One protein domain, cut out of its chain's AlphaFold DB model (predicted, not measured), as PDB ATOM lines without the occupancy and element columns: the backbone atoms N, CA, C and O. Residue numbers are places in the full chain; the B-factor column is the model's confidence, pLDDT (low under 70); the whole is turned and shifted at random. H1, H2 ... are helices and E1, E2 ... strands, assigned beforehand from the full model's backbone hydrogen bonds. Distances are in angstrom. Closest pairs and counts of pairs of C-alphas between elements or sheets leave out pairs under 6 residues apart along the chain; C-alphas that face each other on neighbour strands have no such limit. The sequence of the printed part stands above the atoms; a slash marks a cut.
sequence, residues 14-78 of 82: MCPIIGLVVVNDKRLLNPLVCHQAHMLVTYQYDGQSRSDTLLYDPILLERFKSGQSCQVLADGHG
ATOM      1  N   MET A  14     165.639 142.798 145.161       92.56
ATOM      2  CA  MET A  14     166.767 142.040 145.692       92.56
ATOM      3  C   MET A  14     166.228 140.766 146.338       92.56
ATOM      4  O   MET A  14     165.374 140.831 147.224       92.56
ATOM      5  N   CYS A  15     166.713 139.622 145.879       92.25
ATOM      6  CA  CYS A  15     166.285 138.302 146.309       92.25
ATOM      7  C   CYS A  15     167.468 137.556 146.932       92.25
ATOM      8  O   CYS A  15     168.544 137.526 146.330       92.25
ATOM      9  N   PRO A  16     167.303 136.936 148.114       92.50
ATOM     10  CA  PRO A  16     168.355 136.120 148.698       92.50
ATOM     11  C   PRO A  16     168.579 134.860 147.857       92.50
ATOM     12  O   PRO A  16     167.623 134.213 147.414       92.50
ATOM     13  N   ILE A  17     169.847 134.503 147.668       93.56
ATOM     14  CA  ILE A  17     170.227 133.219 147.080       93.56
ATOM     15  C   ILE A  17     170.020 132.142 148.145       93.56
ATOM     16  O   ILE A  17     170.593 132.219 149.230       93.56
ATOM     17  N   ILE A  18     169.211 131.138 147.824       94.25
ATOM     18  CA  ILE A  18     168.920 129.985 148.690       94.25
ATOM     19  C   ILE A  18     169.601 128.701 148.206       94.25
ATOM     20  O   ILE A  18     169.635 127.709 148.926       94.25
ATOM     21  N   GLY A  19     170.162 128.711 146.995       93.31
ATOM     22  CA  GLY A  19     170.958 127.613 146.460       93.31
ATOM     23  C   GLY A  19     171.903 128.096 145.370       93.31
ATOM     24  O   GLY A  19     171.534 128.942 144.560       93.31
ATOM     25  N   LEU A  20     173.119 127.558 145.348       92.31
ATOM     26  CA  LEU A  20     174.122 127.875 144.339       92.31
ATOM     27  C   LEU A  20     174.909 126.612 143.989       92.31
ATOM     28  O   LEU A  20     175.509 125.992 144.867       92.31
ATOM     29  N   VAL A  21     174.905 126.228 142.714       90.94
ATOM     30  CA  VAL A  21     175.583 125.017 142.229       90.94
ATOM     31  C   VAL A  21     176.358 125.336 140.959       90.94
ATOM     32  O   VAL A  21     175.835 125.982 140.058       90.94
ATOM     33  N   VAL A  22     177.600 124.864 140.856       87.81
ATOM     34  CA  VAL A  22     178.376 124.964 139.611       87.81
ATOM     35  C   VAL A  22     177.862 123.919 138.627       87.81
ATOM     36  O   VAL A  22     177.796 122.733 138.952       87.81
ATOM     37  N   VAL A  23     177.503 124.355 137.424       83.12
ATOM     38  CA  VAL A  23     177.028 123.496 136.338       83.12
ATOM     39  C   VAL A  23     178.026 123.534 135.192       83.12
ATOM     40  O   VAL A  23     178.350 124.586 134.646       83.12
ATOM     41  N   ASN A  24     178.490 122.346 134.811       70.50
ATOM     42  CA  ASN A  24     179.297 122.161 133.615       70.50
ATOM     43  C   ASN A  24     178.365 121.834 132.455       70.50
ATOM     44  O   ASN A  24     177.724 120.777 132.457       70.50
ATOM     45  N   ASP A  25     178.305 122.716 131.460       63.31
ATOM     46  CA  ASP A  25     177.577 122.417 130.235       63.31
ATOM     47  C   ASP A  25     178.369 121.403 129.399       63.31
ATOM     48  O   ASP A  25     179.305 121.732 128.670       63.31
ATOM     49  N   LYS A  26     177.996 120.127 129.526       59.25
ATOM     50  CA  LYS A  26     178.607 119.023 128.773       59.25
ATOM     51  C   LYS A  26     178.249 119.042 127.280       59.25
ATOM     52  O   LYS A  26     178.763 118.208 126.541       59.25
ATOM     53  N   ARG A  27     177.370 119.945 126.821       57.91
ATOM     54  CA  ARG A  27     177.003 120.071 125.397       57.91
ATOM     55  C   ARG A  27     178.061 120.820 124.587       57.91
ATOM     56  O   ARG A  27     178.087 120.701 123.366       57.91
ATOM     57  N   LEU A  28     178.972 121.528 125.254       50.78
ATOM     58  CA  LEU A  28     180.091 122.243 124.643       50.78
ATOM     59  C   LEU A  28     181.378 121.410 124.734       50.78
ATOM     60  O   LEU A  28     182.361 121.818 125.343       50.78
ATOM     61  N   LEU A  29     181.380 120.228 124.111       51.81
ATOM     62  CA  LEU A  29     182.598 119.441 123.843       51.81
ATOM     63  C   LEU A  29     183.324 119.916 122.572       51.81
ATOM     64  O   LEU A  29     184.153 119.192 122.027       51.81
ATOM     65  N   ASN A  30     182.999 121.107 122.063       53.78
ATOM     66  CA  ASN A  30     183.736 121.694 120.954       53.78
ATOM     67  C   ASN A  30     184.994 122.384 121.515       53.78
ATOM     68  O   ASN A  30     184.849 123.405 122.186       53.78
ATOM     69  N   PRO A  31     186.210 121.880 121.235       55.53
ATOM     70  CA  PRO A  31     187.459 122.459 121.736       55.53
ATOM     71  C   PRO A  31     187.750 123.874 121.200       55.53
ATOM     72  O   PRO A  31     188.684 124.519 121.668       55.53
ATOM     73  N   LEU A  32     186.963 124.372 120.238       56.16
ATOM     74  CA  LEU A  32     187.031 125.748 119.732       56.16
ATOM     75  C   LEU A  32     186.093 126.716 120.471       56.16
ATOM     76  O   LEU A  32     186.170 127.925 120.252       56.16
ATOM     77  N   VAL A  33     185.198 126.215 121.328       56.16
ATOM     78  CA  VAL A  33     184.296 127.047 122.129       56.16
ATOM     79  C   VAL A  33     184.902 127.199 123.515       56.16
ATOM     80  O   VAL A  33     185.105 126.218 124.223       56.16
ATOM     81  N   CYS A  34     185.200 128.439 123.900       54.94
ATOM     82  CA  CYS A  34     185.688 128.768 125.234       54.94
ATOM     83  C   CYS A  34     184.733 128.160 126.277       54.94
ATOM     84  O   CYS A  34     183.561 128.537 126.327       54.94
ATOM     85  N   HIS A  35     185.209 127.183 127.058       60.53
ATOM     86  CA  HIS A  35     184.422 126.506 128.088       60.53
ATOM     87  C   HIS A  35     184.102 127.493 129.215       60.53
ATOM     88  O   HIS A  35     184.802 127.562 130.223       60.53
ATOM     89  N   GLN A  36     183.059 128.299 129.041       69.31
ATOM     90  CA  GLN A  36     182.572 129.157 130.108       69.31
ATOM     91  C   GLN A  36     181.784 128.280 131.080       69.31
ATOM     92  O   GLN A  36     180.729 127.734 130.750       69.31
ATOM     93  N   ALA A  37     182.348 128.081 132.271       78.62
ATOM     94  CA  ALA A  37     181.636 127.447 133.367       78.62
ATOM     95  C   ALA A  37     180.443 128.324 133.764       78.62
ATOM     96  O   ALA A  37     180.501 129.552 133.680       78.62
ATOM     97  N   HIS A  38     179.371 127.684 134.213       87.19
ATOM     98  CA  HIS A  38     178.160 128.367 134.636       87.19
ATOM     99  C   HIS A  38     177.814 127.994 136.077       87.19
ATOM    100  O   HIS A  38     178.289 126.998 136.628       87.19
ATOM    101  N   MET A  39     176.959 128.796 136.697       90.50
ATOM    102  CA  MET A  39     176.398 128.538 138.015       90.50
ATOM    103  C   MET A  39     174.881 128.606 137.945       90.50
ATOM    104  O   MET A  39     174.322 129.556 137.409       90.50
ATOM    105  N   LEU A  40     174.222 127.602 138.508       93.00
ATOM    106  CA  LEU A  40     172.788 127.579 138.722       93.00
ATOM    107  C   LEU A  40     172.499 128.240 140.067       93.00
ATOM    108  O   LEU A  40     172.930 127.748 141.114       93.00
ATOM    109  N   VAL A  41     171.780 129.355 140.025       93.88
ATOM    110  CA  VAL A  41     171.423 130.164 141.188       93.88
ATOM    111  C   VAL A  41     169.939 130.012 141.460       93.88
ATOM    112  O   VAL A  41     169.122 130.317 140.598       93.88
ATOM    113  N   THR A  42     169.590 129.590 142.670       95.38
ATOM    114  CA  THR A  42     168.209 129.461 143.135       95.38
ATOM    115  C   THR A  42     167.895 130.556 144.146       95.38
ATOM    116  O   THR A  42     168.649 130.767 145.096       95.38
ATOM    117  N   TYR A  43     166.774 131.244 143.958       94.56
ATOM    118  CA  TYR A  43     166.340 132.385 144.765       94.56
ATOM    119  C   TYR A  43     164.810 132.419 144.880       94.56
ATOM    120  O   TYR A  43     164.104 131.762 144.116       94.56
ATOM    121  N   GLN A  44     164.278 133.184 145.837       91.94
ATOM    122  CA  GLN A  44     162.832 133.403 145.957       91.94
ATOM    123  C   GLN A  44     162.427 134.757 145.378       91.94
ATOM    124  O   GLN A  44     162.864 135.799 145.868       91.94
ATOM    125  N   TYR A  45     161.541 134.749 144.382       90.75
ATOM    126  CA  TYR A  45     160.910 135.948 143.833       90.75
ATOM    127  C   TYR A  45     159.393 135.811 143.907       90.75
ATOM    128  O   TYR A  45     158.818 134.857 143.392       90.75
ATOM    129  N   ASP A  46     158.753 136.779 144.563       88.69
ATOM    130  CA  ASP A  46     157.293 136.845 144.716       88.69
ATOM    131  C   ASP A  46     156.676 135.565 145.318       88.69
ATOM    132  O   ASP A  46     155.650 135.061 144.873       88.69
ATOM    133  N   GLY A  47     157.350 135.002 146.328       87.31
ATOM    134  CA  GLY A  47     156.923 133.776 147.013       87.31
ATOM    135  C   GLY A  47     157.178 132.483 146.232       87.31
ATOM    136  O   GLY A  47     156.857 131.407 146.729       87.31
ATOM    137  N   GLN A  48     157.777 132.560 145.042       90.88
ATOM    138  CA  GLN A  48     158.111 131.398 144.223       90.88
ATOM    139  C   GLN A  48     159.619 131.166 144.177       90.88
ATOM    140  O   GLN A  48     160.402 132.106 144.030       90.88
ATOM    141  N   SER A  49     160.023 129.899 144.270       93.00
ATOM    142  CA  SER A  49     161.405 129.496 144.009       93.00
ATOM    143  C   SER A  49     161.671 129.552 142.508       93.00
ATOM    144  O   SER A  49     160.912 128.980 141.723       93.00
ATOM    145  N   ARG A  50     162.740 130.238 142.114       94.25
ATOM    146  CA  ARG A  50     163.208 130.346 140.731       94.25
ATOM    147  C   ARG A  50     164.670 129.951 140.656       94.25
ATOM    148  O   ARG A  50     165.401 130.117 141.632       94.25
ATOM    149  N   SER A  51     165.080 129.456 139.494       93.06
ATOM    150  CA  SER A  51     166.466 129.097 139.226       93.06
ATOM    151  C   SER A  51     166.896 129.657 137.883       93.06
ATOM    152  O   SER A  51     166.242 129.399 136.877       93.06
ATOM    153  N   ASP A  52     168.009 130.383 137.878       91.81
ATOM    154  CA  ASP A  52     168.608 130.965 136.681       91.81
ATOM    155  C   ASP A  52     170.079 130.579 136.579       91.81
ATOM    156  O   ASP A  52     170.743 130.291 137.576       91.81
ATOM    157  N   THR A  53     170.588 130.564 135.352       89.31
ATOM    158  CA  THR A  53     171.994 130.264 135.086       89.31
ATOM    159  C   THR A  53     172.771 131.564 134.904       89.31
ATOM    160  O   THR A  53     172.383 132.419 134.115       89.31
ATOM    161  N   LEU A  54     173.880 131.703 135.626       87.25
ATOM    162  CA  LEU A  54     174.840 132.797 135.497       87.25
ATOM    163  C   LEU A  54     176.182 132.262 135.004       87.25
ATOM    164  O   LEU A  54     176.471 131.071 135.128       87.25
ATOM    165  N   LEU A  55     177.026 133.155 134.489       87.19
ATOM    166  CA  LEU A  55     178.438 132.840 134.298       87.19
ATOM    167  C   LEU A  55     179.082 132.514 135.644       87.19
ATOM    168  O   LEU A  55     178.692 133.054 136.681       87.19
ATOM    169  N   TYR A  56     180.067 131.622 135.620       87.56
ATOM    170  CA  TYR A  56     180.848 131.298 136.801       87.56
ATOM    171  C   TYR A  56     181.545 132.539 137.366       87.56
ATOM    172  O   TYR A  56     182.314 133.209 136.681       87.56
ATOM    173  N   ASP A  57     181.290 132.793 138.645       88.69
ATOM    174  CA  ASP A  57     181.881 133.851 139.448       88.69
ATOM    175  C   ASP A  57     182.432 133.194 140.727       88.69
ATOM    176  O   ASP A  57     181.658 132.772 141.599       88.69
ATOM    177  N   PRO A  58     183.768 133.071 140.842       88.56
ATOM    178  CA  PRO A  58     184.397 132.437 141.992       88.56
ATOM    179  C   PRO A  58     184.133 133.201 143.294       88.56
ATOM    180  O   PRO A  58     183.994 132.573 144.340       88.56
ATOM    181  N   ILE A  59     183.996 134.530 143.242       91.25
ATOM    182  CA  ILE A  59     183.766 135.368 144.423       91.25
ATOM    183  C   ILE A  59     182.366 135.101 144.971       91.25
ATOM    184  O   ILE A  59     182.192 134.931 146.178       91.25
ATOM    185  N   LEU A  60     181.359 135.033 144.096       89.69
ATOM    186  CA  LEU A  60     179.994 134.701 144.505       89.69
ATOM    187  C   LEU A  60     179.920 133.297 145.123       89.69
ATOM    188  O   LEU A  60     179.276 133.110 146.156       89.69
ATOM    189  N   LEU A  61     180.609 132.324 144.519       91.44
ATOM    190  CA  LEU A  61     180.656 130.955 145.025       91.44
ATOM    191  C   LEU A  61     181.306 130.865 146.408       91.44
ATOM    192  O   LEU A  61     180.771 130.193 147.292       91.44
ATOM    193  N   GLU A  62     182.446 131.523 146.602       93.19
ATOM    194  CA  GLU A  62     183.144 131.542 147.888       93.19
ATOM    195  C   GLU A  62     182.316 132.225 148.978       93.19
ATOM    196  O   GLU A  62     182.201 131.682 150.075       93.19
ATOM    197  N   ARG A  63     181.670 133.358 148.666       92.88
ATOM    198  CA  ARG A  63     180.758 134.051 149.593       92.88
ATOM    199  C   ARG A  63     179.583 133.172 150.006       92.88
ATOM    200  O   ARG A  63     179.231 133.113 151.181       92.88
ATOM    201  N   PHE A  64     178.986 132.457 149.056       92.38
ATOM    202  CA  PHE A  64     177.882 131.556 149.369       92.38
ATOM    203  C   PHE A  64     178.347 130.397 150.262       92.38
ATOM    204  O   PHE A  64     177.706 130.088 151.266       92.38
ATOM    205  N   LYS A  65     179.500 129.788 149.949       92.25
ATOM    206  CA  LYS A  65     180.082 128.690 150.742       92.25
ATOM    207  C   LYS A  65     180.536 129.114 152.136       92.25
ATOM    208  O   LYS A  65     180.481 128.301 153.052       92.25
ATOM    209  N   SER A  66     180.967 130.361 152.309       93.88
ATOM    210  CA  SER A  66     181.338 130.913 153.616       93.88
ATOM    211  C   SER A  66     180.124 131.280 154.481       93.88
ATOM    212  O   SER A  66     180.294 131.752 155.603       93.88
ATOM    213  N   GLY A  67     178.900 131.057 153.984       90.38
ATOM    214  CA  GLY A  67     177.660 131.382 154.687       90.38
ATOM    215  C   GLY A  67     177.351 132.880 154.710       90.38
ATOM    216  O   GLY A  67     176.483 133.317 155.466       90.38
ATOM    217  N   GLN A  68     178.049 133.685 153.904       91.50
ATOM    218  CA  GLN A  68     177.758 135.108 153.787       91.50
ATOM    219  C   GLN A  68     176.448 135.331 153.029       91.50
ATOM    220  O   GLN A  68     176.068 134.572 152.135       91.50
ATOM    221  N   SER A  69     175.754 136.420 153.373       87.00
ATOM    222  CA  SER A  69     174.524 136.800 152.681       87.00
ATOM    223  C   SER A  69     174.821 137.091 151.209       87.00
ATOM    224  O   SER A  69     175.574 138.009 150.886       87.00
ATOM    225  N   CYS A  70     174.216 136.304 150.324       91.69
ATOM    226  CA  CYS A  70     174.298 136.480 148.880       91.69
ATOM    227  C   CYS A  70     172.918 136.858 148.342       91.69
ATOM    228  O   CYS A  70     171.907 136.272 148.737       91.69
ATOM    229  N   GLN A  71     172.868 137.839 147.445       92.31
ATOM    230  CA  GLN A  71     171.625 138.338 146.868       92.31
ATOM    231  C   GLN A  71     171.788 138.564 145.370       92.31
ATOM    232  O   GLN A  71     172.875 138.897 144.900       92.31
ATOM    233  N   VAL A  72     170.689 138.417 144.641       91.31
ATOM    234  CA  VAL A  72     170.588 138.734 143.216       91.31
ATOM    235  C   VAL A  72     169.488 139.757 142.998       91.31
ATOM    236  O   VAL A  72     168.484 139.765 143.710       91.31
ATOM    237  N   LEU A  73     169.669 140.625 142.009       92.56
ATOM    238  CA  LEU A  73     168.601 141.493 141.537       92.56
ATOM    239  C   LEU A  73     167.784 140.713 140.508       92.56
ATOM    240  O   LEU A  73     168.324 140.298 139.488       92.56
ATOM    241  N   ALA A  74     166.498 140.510 140.767       91.44
ATOM    242  CA  ALA A  74     165.615 139.770 139.874       91.44
ATOM    243  C   ALA A  74     164.327 140.537 139.587       91.44
ATOM    244  O   ALA A  74     163.891 141.386 140.371       91.44
ATOM    245  N   ASP A  75     163.702 140.219 138.463       90.50
ATOM    246  CA  ASP A  75     162.382 140.691 138.085       90.50
ATOM    247  C   ASP A  75     161.454 139.522 137.701       90.50
ATOM    248  O   ASP A  75     161.733 138.348 137.964       90.50
ATOM    249  N   GLY A  76     160.307 139.839 137.095       85.50
ATOM    250  CA  GLY A  76     159.339 138.838 136.650       85.50
ATOM    251  C   GLY A  76     159.865 137.866 135.585       85.50
ATOM    252  O   GLY A  76     159.246 136.817 135.406       85.50
ATOM    253  N   HIS A  77     160.996 138.157 134.941       86.25
ATOM    254  CA  HIS A  77     161.599 137.379 133.858       86.25
ATOM    255  C   HIS A  77     162.883 136.645 134.252       86.25
ATOM    256  O   HIS A  77     163.276 135.741 133.524       86.25
ATOM    257  N   GLY A  78     163.494 136.978 135.388       87.94
ATOM    258  CA  GLY A  78     164.678 136.283 135.890       87.94
ATOM    259  C   GLY A  78     165.644 137.225 136.594       87.94
ATOM    260  O   GLY A  78     165.266 138.311 137.037       87.94
TER     261      GLY A  78
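This is residues 14 to 78 of the 82 residues of an uncharacterized protein of Pseudoalteromonas rubra (UniProt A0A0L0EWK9). A strongly twisted sheet of four strands has one short helix, H1, packed beside E1, and a long loop sticks out beyond one end of the sheet with residues 29 to 34. E1 bends by 70 degrees at residue 18; its residues 14 to 16 pair with E4, and its residues 17 to 23 pair with E2. The printed part has 65 residues with named elements in the order E1, E2, E3, H1, E4; the sheet's order is E3, E2, E1, E4, all antiparallel, and the class is mixed, helices and strands. The whole is flat, spanning 40 by 28 by 14 A, and only just loose, close to compact, with a radius of gyration of the C-alphas of 13.2 A.

E1, residues 14 to 23, begins at C-alpha 14 (166.767, 142.040, 145.692), bends by 70 degrees at residue 18 and is 23.2 A long. E2, residues 38 to 45, is 21.0 A long, and E3, residues 48 to 55, is 22.7 A. H1 holds residues 58 to 65, 10.5 A. E4, residues 71 to 75, 13.0 A, ends at C-alpha 75 (162.382, 140.691, 138.085).

E1, E2 and E3 form a meander, each strand the antiparallel neighbour of the one before. In the hairpin E2 and E3, N 41 and O 52 are 2.8 A apart; in the hairpin E1 and E2, N 40 and O 21 are 2.8 A apart. E1 and E4 have N 15 and O 72 at 2.8 A. E3 and E4, the edge strands, are apart. H1 is on the sheet at a height of 7.9 A, over none of its strands; its closest C-alphas to E1 are those of Leu 61 and Leu 20, 7.3 A apart. Every O i to N i+4 pair in H1 is within hydrogen-bond range.

The two C-alphas farthest apart, those of Leu 32 and Gly 47, are 41.4 A apart. The printed part has no cut. The link from E1 to E2 is long, 14 residues; the others are tight. Residues 25 to 36 have pLDDT under 70.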